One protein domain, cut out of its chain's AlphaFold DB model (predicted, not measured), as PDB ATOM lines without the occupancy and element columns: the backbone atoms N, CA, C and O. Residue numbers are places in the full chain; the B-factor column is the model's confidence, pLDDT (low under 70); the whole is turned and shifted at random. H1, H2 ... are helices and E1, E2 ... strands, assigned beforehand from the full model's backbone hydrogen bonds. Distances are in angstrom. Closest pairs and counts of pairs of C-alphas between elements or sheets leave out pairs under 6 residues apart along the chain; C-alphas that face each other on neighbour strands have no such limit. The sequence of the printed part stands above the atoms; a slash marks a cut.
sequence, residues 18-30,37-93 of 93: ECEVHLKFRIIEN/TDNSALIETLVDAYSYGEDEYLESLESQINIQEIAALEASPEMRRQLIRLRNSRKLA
ATOM      1  N   GLU A  18     -32.173 -21.719  22.613       97.69
ATOM      2  CA  GLU A  18     -32.092 -20.274  22.713       97.69
ATOM      3  C   GLU A  18     -33.212 -19.813  23.644       97.69
ATOM      4  O   GLU A  18     -34.374 -20.198  23.478       97.69
ATOM      5  N   CYS A  19     -32.837 -19.045  24.663       97.44
ATOM      6  CA  CYS A  19     -33.744 -18.567  25.692       97.44
ATOM      7  C   CYS A  19     -33.656 -17.047  25.752       97.44
ATOM      8  O   CYS A  19     -32.568 -16.491  25.902       97.44
ATOM      9  N   GLU A  20     -34.806 -16.395  25.701       97.75
ATOM     10  CA  GLU A  20     -34.946 -14.957  25.858       97.75
ATOM     11  C   GLU A  20     -35.962 -14.685  26.966       97.75
ATOM     12  O   GLU A  20     -37.054 -15.261  26.992       97.75
ATOM     13  N   VAL A  21     -35.578 -13.828  27.908       95.62
ATOM     14  CA  VAL A  21     -36.387 -13.500  29.081       95.62
ATOM     15  C   VAL A  21     -36.495 -11.984  29.180       95.62
ATOM     16  O   VAL A  21     -35.486 -11.295  29.324       95.62
ATOM     17  N   HIS A  22     -37.725 -11.476  29.132       96.50
ATOM     18  CA  HIS A  22     -38.047 -10.071  29.366       96.50
ATOM     19  C   HIS A  22     -38.806  -9.955  30.676       96.50
ATOM     20  O   HIS A  22     -39.946 -10.411  30.781       96.50
ATOM     21  N   LEU A  23     -38.161  -9.352  31.672       95.69
ATOM     22  CA  LEU A  23     -38.745  -9.104  32.984       95.69
ATOM     23  C   LEU A  23     -38.857  -7.605  33.206       95.69
ATOM     24  O   LEU A  23     -37.882  -6.865  33.069       95.69
ATOM     25  N   LYS A  24     -40.047  -7.165  33.596       97.00
ATOM     26  CA  LYS A  24     -40.303  -5.805  34.043       97.00
ATOM     27  C   LYS A  24     -41.026  -5.874  35.372       97.00
ATOM     28  O   LYS A  24     -42.115  -6.430  35.459       97.00
ATOM     29  N   PHE A  25     -40.430  -5.277  36.389       96.44
ATOM     30  CA  PHE A  25     -40.960  -5.281  37.744       96.44
ATOM     31  C   PHE A  25     -40.536  -4.009  38.481       96.44
ATOM     32  O   PHE A  25     -39.678  -3.257  38.008       96.44
ATOM     33  N   ARG A  26     -41.171  -3.747  39.621       95.38
ATOM     34  CA  ARG A  26     -40.736  -2.753  40.606       95.38
ATOM     35  C   ARG A  26     -40.240  -3.487  41.838       95.38
ATOM     36  O   ARG A  26     -40.789  -4.529  42.179       95.38
ATOM     37  N   ILE A  27     -39.227  -2.930  42.490       94.06
ATOM     38  CA  ILE A  27     -38.667  -3.479  43.721       94.06
ATOM     39  C   ILE A  27     -38.406  -2.362  44.737       94.06
ATOM     40  O   ILE A  27     -37.997  -1.261  44.359       94.06
ATOM     41  N   ILE A  28     -38.663  -2.643  46.011       92.12
ATOM     42  CA  ILE A  28     -38.250  -1.826  47.153       92.12
ATOM     43  C   ILE A  28     -36.936  -2.409  47.677       92.12
ATOM     44  O   ILE A  28     -36.922  -3.518  48.196       92.12
ATOM     45  N   GLU A  29     -35.845  -1.654  47.565       86.62
ATOM     46  CA  GLU A  29     -34.515  -2.067  48.025       86.62
ATOM     47  C   GLU A  29     -33.747  -0.856  48.576       86.62
ATOM     48  O   GLU A  29     -34.007   0.283  48.175       86.62
ATOM     49  N   ASN A  30     -32.817  -1.081  49.509       78.81
ATOM     50  CA  ASN A  30     -32.109  -0.008  50.216       78.81
ATOM     51  C   ASN A  30     -31.144   0.774  49.313       78.81
ATOM     52  O   ASN A  30     -31.114   2.003  49.357       78.81
ATOM     53  N   THR A  37     -19.337  -0.771  36.201       62.56
ATOM     54  CA  THR A  37     -18.790  -1.103  34.877       62.56
ATOM     55  C   THR A  37     -19.073  -2.566  34.463       62.56
ATOM     56  O   THR A  37     -18.739  -2.966  33.350       62.56
ATOM     57  N   ASP A  38     -19.678  -3.368  35.349       72.38
ATOM     58  CA  ASP A  38     -20.023  -4.775  35.195       72.38
ATOM     59  C   ASP A  38     -21.449  -5.031  35.722       72.38
ATOM     60  O   ASP A  38     -21.691  -5.105  36.927       72.38
ATOM     61  N   ASN A  39     -22.408  -5.154  34.805       82.31
ATOM     62  CA  ASN A  39     -23.826  -5.353  35.118       82.31
ATOM     63  C   ASN A  39     -24.146  -6.759  35.665       82.31
ATOM     64  O   ASN A  39     -25.294  -7.013  36.018       82.31
ATOM     65  N   SER A  40     -23.184  -7.689  35.707       84.94
ATOM     66  CA  SER A  40     -23.448  -9.093  36.063       84.94
ATOM     67  C   SER A  40     -23.988  -9.265  37.487       84.94
ATOM     68  O   SER A  40     -25.006  -9.930  37.662       84.94
ATOM     69  N   ALA A  41     -23.383  -8.603  38.476       83.88
ATOM     70  CA  ALA A  41     -23.820  -8.668  39.874       83.88
ATOM     71  C   ALA A  41     -25.221  -8.063  40.090       83.88
ATOM     72  O   ALA A  41     -26.021  -8.577  40.875       83.88
ATOM     73  N   LEU A  42     -25.542  -6.989  39.360       87.56
ATOM     74  CA  LEU A  42     -26.873  -6.387  39.394       87.56
ATOM     75  C   LEU A  42     -27.910  -7.319  38.756       87.56
ATOM     76  O   LEU A  42     -28.988  -7.496  39.312       87.56
ATOM     77  N   ILE A  43     -27.587  -7.945  37.619       90.56
ATOM     78  CA  ILE A  43     -28.468  -8.924  36.966       90.56
ATOM     79  C   ILE A  43     -28.743 -10.106  37.898       90.56
ATOM     80  O   ILE A  43     -29.902 -10.479  38.046       90.56
ATOM     81  N   GLU A  44     -27.713 -10.666  38.535       88.81
ATOM     82  CA  GLU A  44     -27.859 -11.766  39.498       88.81
ATOM     83  C   GLU A  44     -28.823 -11.381  40.625       88.81
ATOM     84  O   GLU A  44     -29.824 -12.058  40.831       88.81
ATOM     85  N   THR A  45     -28.606 -10.221  41.252       88.44
ATOM     86  CA  THR A  45     -29.474  -9.707  42.326       88.44
ATOM     87  C   THR A  45     -30.927  -9.539  41.868       88.44
ATOM     88  O   THR A  45     -31.859  -9.934  42.565       88.44
ATOM     89  N   LEU A  46     -31.139  -8.955  40.684       92.12
ATOM     90  CA  LEU A  46     -32.471  -8.699  40.138       92.12
ATOM     91  C   LEU A  46     -33.208  -9.992  39.763       92.12
ATOM     92  O   LEU A  46     -34.410 -10.103  40.003       92.12
ATOM     93  N   VAL A  47     -32.503 -10.963  39.177       93.25
ATOM     94  CA  VAL A  47     -33.069 -12.271  38.822       93.25
ATOM     95  C   VAL A  47     -33.391 -13.076  40.077       93.25
ATOM     96  O   VAL A  47     -34.478 -13.646  40.151       93.25
ATOM     97  N   ASP A  48     -32.502 -13.076  41.070       91.56
ATOM     98  CA  ASP A  48     -32.733 -13.741  42.350       91.56
ATOM     99  C   ASP A  48     -33.964 -13.158  43.043       91.56
ATOM    100  O   ASP A  48     -34.875 -13.913  43.380       91.56
ATOM    101  N   ALA A  49     -34.053 -11.828  43.166       91.00
ATOM    102  CA  ALA A  49     -35.217 -11.158  43.738       91.00
ATOM    103  C   ALA A  49     -36.514 -11.543  43.008       91.00
ATOM    104  O   ALA A  49     -37.475 -11.976  43.639       91.00
ATOM    105  N   TYR A  50     -36.523 -11.477  41.672       94.19
ATOM    106  CA  TYR A  50     -37.690 -11.861  40.874       94.19
ATOM    107  C   TYR A  50     -38.057 -13.347  41.030       94.19
ATOM    108  O   TYR A  50     -39.234 -13.707  40.975       94.19
ATOM    109  N   SER A  51     -37.074 -14.228  41.248       92.81
ATOM    110  CA  SER A  51     -37.297 -15.669  41.409       92.81
ATOM    111  C   SER A  51     -38.012 -16.050  42.711       92.81
ATOM    112  O   SER A  51     -38.675 -17.090  42.747       92.81
ATOM    113  N   TYR A  52     -37.929 -15.213  43.755       91.19
ATOM    114  CA  TYR A  52     -38.678 -15.409  45.002       91.19
ATOM    115  C   TYR A  52     -40.188 -15.187  44.824       91.19
ATOM    116  O   TYR A  52     -40.980 -15.757  45.577       91.19
ATOM    117  N   GLY A  53     -40.584 -14.446  43.784       89.56
ATOM    118  CA  GLY A  53     -41.972 -14.149  43.444       89.56
ATOM    119  C   GLY A  53     -42.438 -12.780  43.941       89.56
ATOM    120  O   GLY A  53     -41.673 -12.013  44.515       89.56
ATOM    121  N   GLU A  54     -43.702 -12.464  43.667       90.69
ATOM    122  CA  GLU A  54     -44.325 -11.207  44.098       90.69
ATOM    123  C   GLU A  54     -44.617 -11.204  45.602       90.69
ATOM    124  O   GLU A  54     -45.154 -12.176  46.145       90.69
ATOM    125  N   ASP A  55     -44.322 -10.082  46.252       92.56
ATOM    126  CA  ASP A  55     -44.574  -9.847  47.671       92.56
ATOM    127  C   ASP A  55     -44.753  -8.342  47.970       92.56
ATOM    128  O   ASP A  55     -45.090  -7.551  47.090       92.56
ATOM    129  N   GLU A  56     -44.591  -7.924  49.231       94.50
ATOM    130  CA  GLU A  56     -44.706  -6.507  49.616       94.50
ATOM    131  C   GLU A  56     -43.531  -5.630  49.138       94.50
ATOM    132  O   GLU A  56     -43.620  -4.401  49.203       94.50
ATOM    133  N   TYR A  57     -42.459  -6.246  48.636       92.69
ATOM    134  CA  TYR A  57     -41.253  -5.597  48.137       92.69
ATOM    135  C   TYR A  57     -41.110  -5.700  46.618       92.69
ATOM    136  O   TYR A  57     -40.403  -4.871  46.049       92.69
ATOM    137  N   LEU A  58     -41.780  -6.648  45.952       95.81
ATOM    138  CA  LEU A  58     -41.688  -6.863  44.507       95.81
ATOM    139  C   LEU A  58     -43.058  -6.933  43.818       95.81
ATOM    140  O   LEU A  58     -43.907  -7.757  44.146       95.81
ATOM    141  N   GLU A  59     -43.228  -6.116  42.777       96.06
ATOM    142  CA  GLU A  59     -44.417  -6.083  41.915       96.06
ATOM    143  C   GLU A  59     -44.016  -6.416  40.469       96.06
ATOM    144  O   GLU A  59     -43.285  -5.639  39.842       96.06
ATOM    145  N   SER A  60     -44.505  -7.529  39.905       95.75
ATOM    146  CA  SER A  60     -44.307  -7.814  38.477       95.75
ATOM    147  C   SER A  60     -45.241  -6.961  37.622       95.75
ATOM    148  O   SER A  60     -46.422  -6.787  37.916       95.75
ATOM    149  N   LEU A  61     -44.706  -6.412  36.534       96.81
ATOM    150  CA  LEU A  61     -45.455  -5.601  35.574       96.81
ATOM    151  C   LEU A  61     -45.612  -6.319  34.235       96.81
ATOM    152  O   LEU A  61     -46.653  -6.215  33.591       96.81
ATOM    153  N   GLU A  62     -44.558  -7.000  33.788       95.81
ATOM    154  CA  GLU A  62     -44.534  -7.742  32.534       95.81
ATOM    155  C   GLU A  62     -43.518  -8.878  32.620       95.81
ATOM    156  O   GLU A  62     -42.392  -8.696  33.087       95.81
ATOM    157  N   SER A  63     -43.913 -10.050  32.127       94.50
ATOM    158  CA  SER A  63     -43.038 -11.209  32.020       94.50
ATOM    159  C   SER A  63     -43.279 -11.902  30.690       94.50
ATOM    160  O   SER A  63     -44.397 -12.337  30.401       94.50
ATOM    161  N   GLN A  64     -42.234 -11.993  29.873       96.50
ATOM    162  CA  GLN A  64     -42.249 -12.758  28.632       96.50
ATOM    163  C   GLN A  64     -41.061 -13.712  28.613       96.50
ATOM    164  O   GLN A  64     -39.930 -13.332  28.918       96.50
ATOM    165  N   ILE A  65     -41.330 -14.961  28.242       95.81
ATOM    166  CA  ILE A  65     -40.325 -16.009  28.110       95.81
ATOM    167  C   ILE A  65     -40.479 -16.603  26.718       95.81
ATOM    168  O   ILE A  65     -41.549 -17.105  26.369       95.81
ATOM    169  N   ASN A  66     -39.405 -16.560  25.941       97.31
ATOM    170  CA  ASN A  66     -39.320 -17.216  24.650       97.31
ATOM    171  C   ASN A  66     -38.224 -18.280  24.707       97.31
ATOM    172  O   ASN A  66     -37.097 -18.010  25.121       97.31
ATOM    173  N   ILE A  67     -38.575 -19.507  24.333       97.38
ATOM    174  CA  ILE A  67     -37.667 -20.652  24.351       97.38
ATOM    175  C   ILE A  67     -37.817 -21.379  23.026       97.38
ATOM    176  O   ILE A  67     -38.914 -21.815  22.667       97.38
ATOM    177  N   GLN A  68     -36.702 -21.565  22.334       97.56
ATOM    178  CA  GLN A  68     -36.655 -22.263  21.061       97.56
ATOM    179  C   GLN A  68     -35.504 -23.265  21.048       97.56
ATOM    180  O   GLN A  68     -34.372 -22.924  21.368       97.56
ATOM    181  N   GLU A  69     -35.768 -24.510  20.644       96.50
ATOM    182  CA  GLU A  69     -34.683 -25.444  20.330       96.50
ATOM    183  C   GLU A  69     -33.998 -25.005  19.029       96.50
ATOM    184  O   GLU A  69     -34.664 -24.835  18.004       96.50
ATOM    185  N   ILE A  70     -32.674 -24.850  19.066       97.25
ATOM    186  CA  ILE A  70     -31.864 -24.462  17.906       97.25
ATOM    187  C   ILE A  70     -30.981 -25.619  17.442       97.25
ATOM    188  O   ILE A  70     -30.652 -26.543  18.198       97.25
ATOM    189  N   ALA A  71     -30.552 -25.574  16.182       95.88
ATOM    190  CA  ALA A  71     -29.627 -26.570  15.676       95.88
ATOM    191  C   ALA A  71     -28.271 -26.424  16.376       95.88
ATOM    192  O   ALA A  71     -27.755 -25.327  16.577       95.88
ATOM    193  N   ALA A  72     -27.608 -27.546  16.671       93.75
ATOM    194  CA  ALA A  72     -26.312 -27.504  17.348       93.75
ATOM    195  C   ALA A  72     -25.265 -26.667  16.595       93.75
ATOM    196  O   ALA A  72     -24.379 -26.106  17.227       93.75
ATOM    197  N   LEU A  73     -25.368 -26.576  15.263       95.12
ATOM    198  CA  LEU A  73     -24.474 -25.782  14.417       95.12
ATOM    199  C   LEU A  73     -24.522 -24.275  14.722       95.12
ATOM    200  O   LEU A  73     -23.521 -23.604  14.492       95.12
ATOM    201  N   GLU A  74     -25.640 -23.782  15.252       96.88
ATOM    202  CA  GLU A  74     -25.854 -22.374  15.604       96.88
ATOM    203  C   GLU A  74     -25.165 -22.002  16.929       96.88
ATOM    204  O   GLU A  74     -24.854 -20.840  17.170       96.88
ATOM    205  N   ALA A  75     -24.836 -22.992  17.763       96.38
ATOM    206  CA  ALA A  75     -24.137 -22.778  19.024       96.38
ATOM    207  C   ALA A  75     -22.607 -22.747  18.884       96.38
ATOM    208  O   ALA A  75     -22.000 -23.224  17.915       96.38
ATOM    209  N   SER A  76     -21.947 -22.251  19.934       97.56
ATOM    210  CA  SER A  76     -20.489 -22.163  19.981       97.56
ATOM    211  C   SER A  76     -19.814 -23.541  19.807       97.56
ATOM    212  O   SER A  76     -20.369 -24.582  20.186       97.56
ATOM    213  N   PRO A  77     -18.583 -23.603  19.254       97.56
ATOM    214  CA  PRO A  77     -17.823 -24.853  19.174       97.56
ATOM    215  C   PRO A  77     -17.691 -25.576  20.522       97.56
ATOM    216  O   PRO A  77     -17.670 -26.805  20.561       97.56
ATOM    217  N   GLU A  78     -17.601 -24.827  21.620       97.81
ATOM    218  CA  GLU A  78     -17.519 -25.379  22.970       97.81
ATOM    219  C   GLU A  78     -18.824 -26.049  23.403       97.81
ATOM    220  O   GLU A  78     -18.802 -27.222  23.783       97.81
ATOM    221  N   MET A  79     -19.962 -25.367  23.246       97.19
ATOM    222  CA  MET A  79     -21.277 -25.938  23.548       97.19
ATOM    223  C   MET A  79     -21.566 -27.176  22.698       97.19
ATOM    224  O   MET A  79     -22.056 -28.179  23.212       97.19
ATOM    225  N   ARG A  80     -21.182 -27.166  21.414       96.56
ATOM    226  CA  ARG A  80     -21.297 -28.342  20.535       96.56
ATOM    227  C   ARG A  80     -20.509 -29.541  21.048       96.56
ATOM    228  O   ARG A  80     -21.042 -30.650  21.097       96.56
ATOM    229  N   ARG A  81     -19.247 -29.339  21.444       96.75
ATOM    230  CA  ARG A  81     -18.427 -30.408  22.045       96.75
ATOM    231  C   ARG A  81     -19.069 -30.933  23.324       96.75
ATOM    232  O   ARG A  81     -19.098 -32.144  23.536       96.75
ATOM    233  N   GLN A  82     -19.612 -30.036  24.143       96.31
ATOM    234  CA  GLN A  82     -20.261 -30.411  25.389       96.31
ATOM    235  C   GLN A  82     -21.543 -31.219  25.158       96.31
ATOM    236  O   GLN A  82     -21.747 -32.250  25.798       96.31
ATOM    237  N   LEU A  83     -22.355 -30.823  24.179       94.62
ATOM    238  CA  LEU A  83     -23.539 -31.563  23.757       94.62
ATOM    239  C   LEU A  83     -23.188 -32.992  23.314       94.62
ATOM    240  O   LEU A  83     -23.846 -33.946  23.727       94.62
ATOM    241  N   ILE A  84     -22.129 -33.157  22.511       93.25
ATOM    242  CA  ILE A  84     -21.640 -34.479  22.086       93.25
ATOM    243  C   ILE A  84     -21.221 -35.311  23.302       93.25
ATOM    244  O   ILE A  84     -21.618 -36.472  23.410       93.25
ATOM    245  N   ARG A  85     -20.456 -34.725  24.235       93.88
ATOM    246  CA  ARG A  85     -20.008 -35.412  25.456       93.88
ATOM    247  C   ARG A  85     -21.191 -35.919  26.283       93.88
ATOM    248  O   ARG A  85     -21.193 -37.089  26.653       93.88
ATOM    249  N   LEU A  86     -22.201 -35.078  26.508       92.44
ATOM    250  CA  LEU A  86     -23.408 -35.423  27.273       92.44
ATOM    251  C   LEU A  86     -24.256 -36.501  26.584       92.44
ATOM    252  O   LEU A  86     -24.741 -37.431  27.227       92.44
ATOM    253  N   ARG A  87     -24.413 -36.415  25.259       91.06
ATOM    254  CA  ARG A  87     -25.139 -37.433  24.487       91.06
ATOM    255  C   ARG A  87     -24.405 -38.774  24.475       91.06
ATOM    256  O   ARG A  87     -25.053 -39.813  24.451       91.06
ATOM    257  N   ASN A  88     -23.075 -38.769  24.501       88.75
ATOM    258  CA  ASN A  88     -22.281 -39.996  24.546       88.75
ATOM    259  C   ASN A  88     -22.232 -40.612  25.948       88.75
ATOM    260  O   ASN A  88     -22.310 -41.831  26.055       88.75
ATOM    261  N   SER A  89     -22.159 -39.809  27.017       85.31
ATOM    262  CA  SER A  89     -22.184 -40.335  28.388       85.31
ATOM    263  C   SER A  89     -23.503 -41.040  28.700       85.31
ATOM    264  O   SER A  89     -23.491 -42.094  29.322       85.31
ATOM    265  N   ARG A  90     -24.629 -40.511  28.206       75.44
ATOM    266  CA  ARG A  90     -25.955 -41.133  28.360       75.44
ATOM    267  C   ARG A  90     -26.155 -42.391  27.516       75.44
ATOM    268  O   ARG A  90     -26.969 -43.222  27.872       75.44
ATOM    269  N   LYS A  91     -25.424 -42.547  26.408       68.75
ATOM    270  CA  LYS A  91     -25.438 -43.784  25.602       68.75
ATOM    271  C   LYS A  91     -24.640 -44.925  26.235       68.75
ATOM    272  O   LYS A  91     -24.783 -46.063  25.805       68.75
ATOM    273  N   LEU A  92     -23.744 -44.598  27.166       63.03
ATOM    274  CA  LEU A  92     -22.861 -45.544  27.851       63.03
ATOM    275  C   LEU A  92     -23.365 -45.923  29.255       63.03
ATOM    276  O   LEU A  92     -22.763 -46.798  29.873       63.03
ATOM    277  N   ALA A  93     -24.409 -45.248  29.746       55.75
ATOM    278  CA  ALA A  93     -25.093 -45.521  31.009       55.75
ATOM    279  C   ALA A  93     -26.329 -46.396  30.763       55.75
ATOM    280  O   ALA A  93     -26.614 -47.243  31.637       55.75
TER     281      ALA A  93
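Overview. This is residues 18 to 30 and 37 to 93 of the 93 residues of the protein "Heterocyst differentiation inhibitor" of Leptolyngbya sp. Heron Island J (UniProt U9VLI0). A long antiparallel ribbon of two strands, E1 beside E2, has the later part of H1 near one end, while H2 follows the other end; residues 37 to 45 and 85 to 93 stick out. The printed part has 70 residues, with named elements in the order E1, H1, E2, H2, mixed in class. It is extended, with radius of gyration of the C-alphas 17.8 A, spanning 49 by 27 by 26 A.

Arrangement. Start at E1, residues 18 to 27; its antiparallel neighbour is E2, residues 58 to 70, at 177 degrees, with N 18 and O 68 within hydrogen-bond range at 2.8 A. E2 bends by 70 degrees at residue 61. The closest C-alphas of H1, residues 40 to 52, and E2 are those of Tyr 50 and Leu 58, 7.4 A. H2, residues 77 to 91, is apart from E1 and H1. In H1 and H2 every O i to N i+4 pair is within hydrogen-bond range.

Along the chain. Find C-alpha 18 at (-32.092, -20.274, 22.713), where E1 begins its 27.7 A. H1 runs 18.8 A, E2 33.4 A and H2 21.4 A, to C-alpha 91 at (-25.438, -43.784, 25.602).

Size, cuts and confidence. Residues 31 to 36 are not printed; C-alphas 30 and 37 are 20.3 A apart. No link printed whole is long. Residues 37 and 91 to 93 have pLDDT under 70.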